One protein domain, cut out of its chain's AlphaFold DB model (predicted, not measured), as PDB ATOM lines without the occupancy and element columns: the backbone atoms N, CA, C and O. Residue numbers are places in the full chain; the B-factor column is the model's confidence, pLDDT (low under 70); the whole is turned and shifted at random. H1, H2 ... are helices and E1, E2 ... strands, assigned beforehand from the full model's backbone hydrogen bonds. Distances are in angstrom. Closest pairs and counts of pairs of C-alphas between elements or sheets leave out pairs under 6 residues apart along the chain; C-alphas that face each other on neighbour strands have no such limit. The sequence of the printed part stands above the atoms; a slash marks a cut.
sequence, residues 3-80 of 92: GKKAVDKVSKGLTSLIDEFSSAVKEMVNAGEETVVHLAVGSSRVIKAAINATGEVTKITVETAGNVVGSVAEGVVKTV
ATOM      1  N   GLY A   3     295.659 173.778 189.119       55.00
ATOM      2  CA  GLY A   3     294.313 173.335 188.722       55.00
ATOM      3  C   GLY A   3     294.268 172.000 187.968       55.00
ATOM      4  O   GLY A   3     293.320 171.244 188.143       55.00
ATOM      5  N   LYS A   4     295.304 171.659 187.183       58.19
ATOM      6  CA  LYS A   4     295.297 170.441 186.345       58.19
ATOM      7  C   LYS A   4     295.221 169.149 187.172       58.19
ATOM      8  O   LYS A   4     294.391 168.302 186.884       58.19
ATOM      9  N   LYS A   5     295.974 169.053 188.276       58.72
ATOM     10  CA  LYS A   5     296.004 167.841 189.121       58.72
ATOM     11  C   LYS A   5     294.674 167.528 189.821       58.72
ATOM     12  O   LYS A   5     294.369 166.361 190.051       58.72
ATOM     13  N   ALA A   6     293.906 168.556 190.190       61.84
ATOM     14  CA  ALA A   6     292.592 168.374 190.805       61.84
ATOM     15  C   ALA A   6     291.569 167.880 189.773       61.84
ATOM     16  O   ALA A   6     290.825 166.945 190.053       61.84
ATOM     17  N   VAL A   7     291.609 168.447 188.562       65.69
ATOM     18  CA  VAL A   7     290.791 167.998 187.430       65.69
ATOM     19  C   VAL A   7     291.119 166.547 187.075       65.69
ATOM     20  O   VAL A   7     290.205 165.740 186.998       65.69
ATOM     21  N   ASP A   8     292.399 166.172 187.004       69.31
ATOM     22  CA  ASP A   8     292.811 164.798 186.678       69.31
ATOM     23  C   ASP A   8     292.305 163.755 187.694       69.31
ATOM     24  O   ASP A   8     291.957 162.632 187.327       69.31
ATOM     25  N   LYS A   9     292.248 164.108 188.987       67.56
ATOM     26  CA  LYS A   9     291.754 163.209 190.043       67.56
ATOM     27  C   LYS A   9     290.231 163.067 190.004       67.56
ATOM     28  O   LYS A   9     289.725 161.959 190.162       67.56
ATOM     29  N   VAL A  10     289.520 164.170 189.765       70.25
ATOM     30  CA  VAL A  10     288.062 164.171 189.582       70.25
ATOM     31  C   VAL A  10     287.682 163.392 188.323       70.25
ATOM     32  O   VAL A  10     286.783 162.561 188.383       70.25
ATOM     33  N   SER A  11     288.408 163.581 187.217       66.19
ATOM     34  CA  SER A  11     288.193 162.839 185.974       66.19
ATOM     35  C   SER A  11     288.370 161.336 186.171       66.19
ATOM     36  O   SER A  11     287.485 160.583 185.790       66.19
ATOM     37  N   LYS A  12     289.446 160.892 186.834       76.31
ATOM     38  CA  LYS A  12     289.653 159.462 187.130       76.31
ATOM     39  C   LYS A  12     288.551 158.873 188.007       76.31
ATOM     40  O   LYS A  12     288.059 157.794 187.704       76.31
ATOM     41  N   GLY A  13     288.157 159.578 189.070       73.38
ATOM     42  CA  GLY A  13     287.080 159.122 189.951       73.38
ATOM     43  C   GLY A  13     285.735 159.018 189.228       73.38
ATOM     44  O   GLY A  13     285.005 158.053 189.423       73.38
ATOM     45  N   LEU A  14     285.436 159.975 188.345       73.06
ATOM     46  CA  LEU A  14     284.230 159.936 187.522       73.06
ATOM     47  C   LEU A  14     284.259 158.768 186.528       73.06
ATOM     48  O   LEU A  14     283.241 158.109 186.359       73.06
ATOM     49  N   THR A  15     285.407 158.485 185.907       77.44
ATOM     50  CA  THR A  15     285.559 157.322 185.021       77.44
ATOM     51  C   THR A  15     285.271 156.017 185.760       77.44
ATOM     52  O   THR A  15     284.469 155.232 185.274       77.44
ATOM     53  N   SER A  16     285.812 155.824 186.969       80.19
ATOM     54  CA  SER A  16     285.523 154.623 187.768       80.19
ATOM     55  C   SER A  16     284.033 154.471 188.099       80.19
ATOM     56  O   SER A  16     283.493 153.377 187.980       80.19
ATOM     57  N   LEU A  17     283.343 155.566 188.436       77.94
ATOM     58  CA  LEU A  17     281.893 155.539 188.670       77.94
ATOM     59  C   LEU A  17     281.098 155.198 187.402       77.94
ATOM     60  O   LEU A  17     280.084 154.512 187.485       77.94
ATOM     61  N   ILE A  18     281.537 155.678 186.236       80.31
ATOM     62  CA  ILE A  18     280.913 155.348 184.945       80.31
ATOM     63  C   ILE A  18     281.089 153.862 184.635       80.31
ATOM     64  O   ILE A  18     280.139 153.226 184.179       80.31
ATOM     65  N   ASP A  19     282.271 153.308 184.900       78.12
ATOM     66  CA  ASP A  19     282.563 151.896 184.668       78.12
ATOM     67  C   ASP A  19     281.708 150.999 185.577       78.12
ATOM     68  O   ASP A  19     281.057 150.069 185.095       78.12
ATOM     69  N   GLU A  20     281.625 151.323 186.871       82.06
ATOM     70  CA  GLU A  20     280.764 150.622 187.833       82.06
ATOM     71  C   GLU A  20     279.281 150.727 187.455       82.06
ATOM     72  O   GLU A  20     278.571 149.722 187.422       82.06
ATOM     73  N   PHE A  21     278.814 151.927 187.099       80.19
ATOM     74  CA  PHE A  21     277.445 152.147 186.639       80.19
ATOM     75  C   PHE A  21     277.133 151.354 185.363       80.19
ATOM     76  O   PHE A  21     276.077 150.733 185.261       80.19
ATOM     77  N   SER A  22     278.053 151.332 184.394       78.50
ATOM     78  CA  SER A  22     277.896 150.558 183.160       78.50
ATOM     79  C   SER A  22     277.834 149.059 183.441       78.50
ATOM     80  O   SER A  22     277.026 148.364 182.827       78.50
ATOM     81  N   SER A  23     278.644 148.563 184.381       80.62
ATOM     82  CA  SER A  23     278.604 147.162 184.805       80.62
ATOM     83  C   SER A  23     277.263 146.817 185.452       80.62
ATOM     84  O   SER A  23     276.629 145.852 185.040       80.62
ATOM     85  N   ALA A  24     276.781 147.649 186.380       79.38
ATOM     86  CA  ALA A  24     275.491 147.448 187.037       79.38
ATOM     87  C   ALA A  24     274.326 147.451 186.033       79.38
ATOM     88  O   ALA A  24     273.467 146.576 186.071       79.38
ATOM     89  N   VAL A  25     274.321 148.391 185.082       76.62
ATOM     90  CA  VAL A  25     273.320 148.419 184.006       76.62
ATOM     91  C   VAL A  25     273.405 147.156 183.148       76.62
ATOM     92  O   VAL A  25     272.375 146.557 182.866       76.62
ATOM     93  N   LYS A  26     274.601 146.704 182.755       74.62
ATOM     94  CA  LYS A  26     274.762 145.460 181.978       74.62
ATOM     95  C   LYS A  26     274.262 144.232 182.732       74.62
ATOM     96  O   LYS A  26     273.649 143.365 182.118       74.62
ATOM     97  N   GLU A  27     274.501 144.156 184.036       75.06
ATOM     98  CA  GLU A  27     273.978 143.078 184.878       75.06
ATOM     99  C   GLU A  27     272.446 143.094 184.935       75.06
ATOM    100  O   GLU A  27     271.826 142.052 184.732       75.06
ATOM    101  N   MET A  28     271.832 144.269 185.128       68.88
ATOM    102  CA  MET A  28     270.369 144.421 185.118       68.88
ATOM    103  C   MET A  28     269.760 144.052 183.762       68.88
ATOM    104  O   MET A  28     268.725 143.400 183.689       68.88
ATOM    105  N   VAL A  29     270.424 144.435 182.678       71.75
ATOM    106  CA  VAL A  29     269.945 144.218 181.316       71.75
ATOM    107  C   VAL A  29     270.093 142.758 180.873       71.75
ATOM    108  O   VAL A  29     269.187 142.211 180.247       71.75
ATOM    109  N   ASN A  30     271.181 142.085 181.262       67.12
ATOM    110  CA  ASN A  30     271.375 140.650 181.017       67.12
ATOM    111  C   ASN A  30     270.337 139.769 181.733       67.12
ATOM    112  O   ASN A  30     270.180 138.607 181.362       67.12
ATOM    113  N   ALA A  31     269.601 140.304 182.714       71.81
ATOM    114  CA  ALA A  31     268.435 139.634 183.289       71.81
ATOM    115  C   ALA A  31     267.236 139.564 182.315       71.81
ATOM    116  O   ALA A  31     266.224 138.944 182.633       71.81
ATOM    117  N   GLY A  32     267.346 140.161 181.120       64.62
ATOM    118  CA  GLY A  32     266.303 140.180 180.094       64.62
ATOM    119  C   GLY A  32     265.279 141.303 180.278       64.62
ATOM    120  O   GLY A  32     264.253 141.305 179.599       64.62
ATOM    121  N   GLU A  33     265.540 142.249 181.180       67.88
ATOM    122  CA  GLU A  33     264.619 143.328 181.531       67.88
ATOM    123  C   GLU A  33     265.020 144.654 180.866       67.88
ATOM    124  O   GLU A  33     266.184 145.063 180.864       67.88
ATOM    125  N   GLU A  34     264.034 145.357 180.301       71.38
ATOM    126  CA  GLU A  34     264.231 146.716 179.795       71.38
ATOM    127  C   GLU A  34     264.522 147.666 180.964       71.38
ATOM    128  O   GLU A  34     263.755 147.759 181.924       71.38
ATOM    129  N   THR A  35     265.637 148.391 180.878       77.00
ATOM    130  CA  THR A  35     266.114 149.264 181.954       77.00
ATOM    131  C   THR A  35     265.969 150.729 181.555       77.00
ATOM    132  O   THR A  35     266.415 151.144 180.485       77.00
ATOM    133  N   VAL A  36     265.376 151.546 182.434       76.81
ATOM    134  CA  VAL A  36     265.244 152.998 182.229       76.81
ATOM    135  C   VAL A  36     266.112 153.754 183.228       76.81
ATOM    136  O   VAL A  36     265.881 153.712 184.437       76.81
ATOM    137  N   VAL A  37     267.078 154.507 182.710       81.69
ATOM    138  CA  VAL A  37     267.998 155.334 183.496       81.69
ATOM    139  C   VAL A  37     267.524 156.783 183.501       81.69
ATOM    140  O   VAL A  37     267.271 157.362 182.445       81.69
ATOM    141  N   HIS A  38     267.468 157.388 184.691       80.00
ATOM    142  CA  HIS A  38     267.228 158.819 184.882       80.00
ATOM    143  C   HIS A  38     268.500 159.500 185.396       80.00
ATOM    144  O   HIS A  38     268.938 159.232 186.512       80.00
ATOM    145  N   LEU A  39     269.065 160.412 184.604       79.25
ATOM    146  CA  LEU A  39     270.211 161.233 184.989       79.25
ATOM    147  C   LEU A  39     269.786 162.692 185.155       79.25
ATOM    148  O   LEU A  39     269.400 163.353 184.193       79.25
ATOM    149  N   ALA A  40     269.894 163.210 186.375       78.50
ATOM    150  CA  ALA A  40     269.778 164.638 186.638       78.50
ATOM    151  C   ALA A  40     271.042 165.357 186.142       78.50
ATOM    152  O   ALA A  40     272.139 165.090 186.630       78.50
ATOM    153  N   VAL A  41     270.898 166.273 185.181       75.81
ATOM    154  CA  VAL A  41     272.013 167.051 184.627       75.81
ATOM    155  C   VAL A  41     271.778 168.536 184.881       75.81
ATOM    156  O   VAL A  41     270.947 169.186 184.245       75.81
ATOM    157  N   GLY A  42     272.548 169.089 185.816       70.50
ATOM    158  CA  GLY A  42     272.389 170.472 186.264       70.50
ATOM    159  C   GLY A  42     271.105 170.689 187.071       70.50
ATOM    160  O   GLY A  42     270.488 169.749 187.564       70.50
ATOM    161  N   SER A  43     270.705 171.951 187.225       71.12
ATOM    162  CA  SER A  43     269.561 172.331 188.066       71.12
ATOM    163  C   SER A  43     268.198 172.176 187.395       71.12
ATOM    164  O   SER A  43     267.185 172.297 188.078       71.12
ATOM    165  N   SER A  44     268.147 171.939 186.079       73.00
ATOM    166  CA  SER A  44     266.891 172.018 185.323       73.00
ATOM    167  C   SER A  44     266.693 170.949 184.256       73.00
ATOM    168  O   SER A  44     265.697 171.014 183.542       73.00
ATOM    169  N   ARG A  45     267.600 169.977 184.092       76.19
ATOM    170  CA  ARG A  45     267.482 168.975 183.021       76.19
ATOM    171  C   ARG A  45     267.552 167.553 183.558       76.19
ATOM    172  O   ARG A  45     268.331 167.254 184.459       76.19
ATOM    173  N   VAL A  46     266.752 166.676 182.967       80.88
ATOM    174  CA  VAL A  46     266.795 165.226 183.177       80.88
ATOM    175  C   VAL A  46     267.030 164.557 181.834       80.88
ATOM    176  O   VAL A  46     266.333 164.845 180.863       80.88
ATOM    177  N   ILE A  47     267.994 163.646 181.790       81.88
ATOM    178  CA  ILE A  47     268.215 162.742 180.668       81.88
ATOM    179  C   ILE A  47     267.590 161.397 181.026       81.88
ATOM    180  O   ILE A  47     267.923 160.809 182.053       81.88
ATOM    181  N   LYS A  48     266.683 160.919 180.179       82.00
ATOM    182  CA  LYS A  48     266.088 159.586 180.255       82.00
ATOM    183  C   LYS A  48     266.673 158.730 179.147       82.00
ATOM    184  O   LYS A  48     266.607 159.131 177.985       82.00
ATOM    185  N   ALA A  49     267.222 157.577 179.497       84.31
ATOM    186  CA  ALA A  49     267.711 156.599 178.535       84.31
ATOM    187  C   ALA A  49     266.979 155.270 178.738       84.31
ATOM    188  O   ALA A  49     266.946 154.760 179.856       84.31
ATOM    189  N   ALA A  50     266.391 154.739 177.667       81.25
ATOM    190  CA  ALA A  50     265.861 153.381 177.627       81.25
ATOM    191  C   ALA A  50     266.933 152.446 177.066       81.25
ATOM    192  O   ALA A  50     267.565 152.763 176.052       81.25
ATOM    193  N   ILE A  51     267.145 151.326 177.749       84.19
ATOM    194  CA  ILE A  51     268.166 150.334 177.434       84.19
ATOM    195  C   ILE A  51     267.456 148.997 177.263       84.19
ATOM    196  O   ILE A  51     266.774 148.529 178.177       84.19
ATOM    197  N   ASN A  52     267.569 148.419 176.069       81.19
ATOM    198  CA  ASN A  52     266.956 147.129 175.762       81.19
ATOM    199  C   ASN A  52     267.714 145.982 176.443       81.19
ATOM    200  O   ASN A  52     268.817 146.181 176.934       81.19
ATOM    201  N   ALA A  53     267.152 144.771 176.397       76.81
ATOM    202  CA  ALA A  53     267.723 143.549 176.975       76.81
ATOM    203  C   ALA A  53     269.128 143.156 176.448       76.81
ATOM    204  O   ALA A  53     269.744 142.243 176.989       76.81
ATOM    205  N   THR A  54     269.648 143.804 175.396       77.69
ATOM    206  CA  THR A  54     270.992 143.543 174.842       77.69
ATOM    207  C   THR A  54     272.047 144.545 175.320       77.69
ATOM    208  O   THR A  54     273.227 144.399 175.009       77.69
ATOM    209  N   GLY A  55     271.647 145.554 176.098       74.50
ATOM    210  CA  GLY A  55     272.536 146.598 176.610       74.50
ATOM    211  C   GLY A  55     272.646 147.807 175.689       74.50
ATOM    212  O   GLY A  55     273.459 148.696 175.946       74.50
ATOM    213  N   GLU A  56     271.843 147.868 174.630       79.00
ATOM    214  CA  GLU A  56     271.841 148.977 173.688       79.00
ATOM    215  C   GLU A  56     270.878 150.072 174.140       79.00
ATOM    216  O   GLU A  56     269.734 149.828 174.535       79.00
ATOM    217  N   VAL A  57     271.334 151.319 174.032       82.62
ATOM    218  CA  VAL A  57     270.489 152.486 174.275       82.62
ATOM    219  C   VAL A  57     269.573 152.680 173.070       82.62
ATOM    220  O   VAL A  57     270.029 153.062 171.993       82.62
ATOM    221  N   THR A  58     268.276 152.450 173.245       83.19
ATOM    222  CA  THR A  58     267.288 152.518 172.155       83.19
ATOM    223  C   THR A  58     266.627 153.882 172.037       83.19
ATOM    224  O   THR A  58     266.191 154.278 170.956       83.19
ATOM    225  N   LYS A  59     266.545 154.632 173.141       82.38
ATOM    226  CA  LYS A  59     265.921 155.956 173.160       82.38
ATOM    227  C   LYS A  59     266.563 156.853 174.201       82.38
ATOM    228  O   LYS A  59     266.710 156.460 175.354       82.38
ATOM    229  N   ILE A  60     266.866 158.086 173.802       84.31
ATOM    230  CA  ILE A  60     267.330 159.151 174.694       84.31
ATOM    231  C   ILE A  60     266.321 160.293 174.633       84.31
ATOM    232  O   ILE A  60     265.912 160.721 173.556       84.31
ATOM    233  N   THR A  61     265.882 160.782 175.786       80.88
ATOM    234  CA  THR A  61     264.993 161.943 175.896       80.88
ATOM    235  C   THR A  61     265.571 162.920 176.907       80.88
ATOM    236  O   THR A  61     266.010 162.518 177.981       80.88
ATOM    237  N   VAL A  62     265.585 164.204 176.558       80.88
ATOM    238  CA  VAL A  62     266.054 165.274 177.442       80.88
ATOM    239  C   VAL A  62     264.864 166.148 177.789       80.88
ATOM    240  O   VAL A  62     264.247 166.744 176.911       80.88
ATOM    241  N   GLU A  63     264.542 166.220 179.073       75.00
ATOM    242  CA  GLU A  63     263.435 167.019 179.584       75.00
ATOM    243  C   GLU A  63     263.973 168.168 180.429       75.00
ATOM    244  O   GLU A  63     264.900 167.994 181.222       75.00
ATOM    245  N   THR A  64     263.376 169.349 180.269       72.19
ATOM    246  CA  THR A  64     263.645 170.481 181.159       72.19
ATOM    247  C   THR A  64     262.660 170.400 182.323       72.19
ATOM    248  O   THR A  64     261.481 170.698 182.154       72.19
ATOM    249  N   ALA A  65     263.120 169.950 183.488       62.53
ATOM    250  CA  ALA A  65     262.314 169.838 184.697       62.53
ATOM    251  C   ALA A  65     262.622 171.022 185.624       62.53
ATOM    252  O   ALA A  65     263.753 171.178 186.076       62.53
ATOM    253  N   GLY A  66     261.618 171.845 185.941       56.59
ATOM    254  CA  GLY A  66     261.767 172.998 186.844       56.59
ATOM    255  C   GLY A  66     262.145 172.640 188.290       56.59
ATOM    256  O   GLY A  66     262.491 173.531 189.059       56.59
ATOM    257  N   ASN A  67     262.100 171.353 188.662       55.78
ATOM    258  CA  ASN A  67     262.530 170.845 189.964       55.78
ATOM    259  C   ASN A  67     263.032 169.388 189.865       55.78
ATOM    260  O   ASN A  67     262.317 168.430 190.155       55.78
ATOM    261  N   VAL A  68     264.279 169.229 189.422       55.91
ATOM    262  CA  VAL A  68     264.919 167.937 189.107       55.91
ATOM    263  C   VAL A  68     265.025 167.007 190.329       55.91
ATOM    264  O   VAL A  68     264.880 165.791 190.206       55.91
ATOM    265  N   VAL A  69     265.225 167.576 191.522       53.47
ATOM    266  CA  VAL A  69     265.398 166.826 192.781       53.47
ATOM    267  C   VAL A  69     264.107 166.104 193.183       53.47
ATOM    268  O   VAL A  69     264.155 164.945 193.592       53.47
ATOM    269  N   GLY A  70     262.947 166.745 192.999       54.12
ATOM    270  CA  GLY A  70     261.646 166.132 193.284       54.12
ATOM    271  C   GLY A  70     261.302 164.991 192.324       54.12
ATOM    272  O   GLY A  70     260.789 163.958 192.747       54.12
ATOM    273  N   SER A  71     261.646 165.132 191.040       55.66
ATOM    274  CA  SER A  71     261.319 164.143 190.005       55.66
ATOM    275  C   SER A  71     262.125 162.845 190.130       55.66
ATOM    276  O   SER A  71     261.584 161.764 189.899       55.66
ATOM    277  N   VAL A  72     263.402 162.926 190.523       55.28
ATOM    278  CA  VAL A  72     264.228 161.731 190.778       55.28
ATOM    279  C   VAL A  72     263.802 161.047 192.080       55.28
ATOM    280  O   VAL A  72     263.691 159.822 192.112       55.28
ATOM    281  N   ALA A  73     263.475 161.817 193.126       53.09
ATOM    282  CA  ALA A  73     262.975 161.273 194.389       53.09
ATOM    283  C   ALA A  73     261.629 160.538 194.221       53.09
ATOM    284  O   ALA A  73     261.483 159.413 194.694       53.09
ATOM    285  N   GLU A  74     260.666 161.106 193.487       54.56
ATOM    286  CA  GLU A  74     259.406 160.415 193.174       54.56
ATOM    287  C   GLU A  74     259.601 159.184 192.274       54.56
ATOM    288  O   GLU A  74     258.885 158.189 192.426       54.56
ATOM    289  N   GLY A  75     260.562 159.235 191.344       52.62
ATOM    290  CA  GLY A  75     260.897 158.117 190.461       52.62
ATOM    291  C   GLY A  75     261.436 156.910 191.229       52.62
ATOM    292  O   GLY A  75     260.947 155.799 191.040       52.62
ATOM    293  N   VAL A  76     262.372 157.128 192.159       50.31
ATOM    294  CA  VAL A  76     262.934 156.057 193.001       50.31
ATOM    295  C   VAL A  76     261.870 155.466 193.927       50.31
ATOM    296  O   VAL A  76     261.760 154.245 194.014       50.31
ATOM    297  N   VAL A  77     261.026 156.297 194.556       46.66
ATOM    298  CA  VAL A  77     259.941 155.825 195.442       46.66
ATOM    299  C   VAL A  77     258.950 154.920 194.701       46.66
ATOM    300  O   VAL A  77     258.509 153.912 195.254       46.66
ATOM    301  N   LYS A  78     258.625 155.221 193.437       49.50
ATOM    302  CA  LYS A  78     257.736 154.374 192.622       49.50
ATOM    303  C   LYS A  78     258.372 153.043 192.220       49.50
ATOM    304  O   LYS A  78     257.651 152.050 192.162       49.50
ATOM    305  N   THR A  79     259.683 153.005 191.985       51.28
ATOM    306  CA  THR A  79     260.388 151.780 191.576       51.28
ATOM    307  C   THR A  79     260.660 150.837 192.753       51.28
ATOM    308  O   THR A  79     260.545 149.627 192.596       51.28
ATOM    309  N   VAL A  80     260.938 151.354 193.958       48.19
ATOM    310  CA  VAL A  80     261.209 150.510 195.145       48.19
ATOM    311  C   VAL A  80     259.954 150.104 195.926       48.19
ATOM    312  O   VAL A  80     260.024 149.247 196.801       48.19
TER     313      VAL A  80
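Overview. This is residues 3 to 80 of the 92 residues of an uncharacterized protein of Euryarchaeota archaeon (UniProt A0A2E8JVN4). A long helix, H1, sticks out with residues 3 to 21; its other end meets a small three-stranded sheet with a shorter helix, H2, over one face. The 78 printed residues run H1, E1, E2, E3, H2, a mixed class, the antiparallel sheet ordered E1, E2, E3. The whole is loose, radius of gyration of the C-alphas 14.7 A, spanning 42 by 32 by 23 A.

Arrangement. Start at H1, residues 3 to 30; it only grazes the sheet, with residues 25 to 29. E1, 35 to 41, E2, 45 to 51, and E3, 57 to 64, form a meander, each the antiparallel neighbour of the one before. Look for N 37 and O 49, 2.9 A, in the hairpin E1 and E2, and N 48 and O 61, 2.8 A, in the hairpin E2 and E3, within hydrogen-bond range. H2, 68 to 80, is on the sheet, height 9.2 A, closest C-alphas Ala 40 and Val 68, 6.4 A. In H1 and H2 every O i to N i+4 pair is within range.

Along the chain. Find C-alpha 3 at (294.313, 173.335, 188.722); H1 runs 40.7 A. H2 ends at C-alpha 80, (261.209, 150.510, 195.145).

Size, cuts and confidence. The printed part has no cut; its four links are tight. Residues 65 to 80 are among those under pLDDT 70.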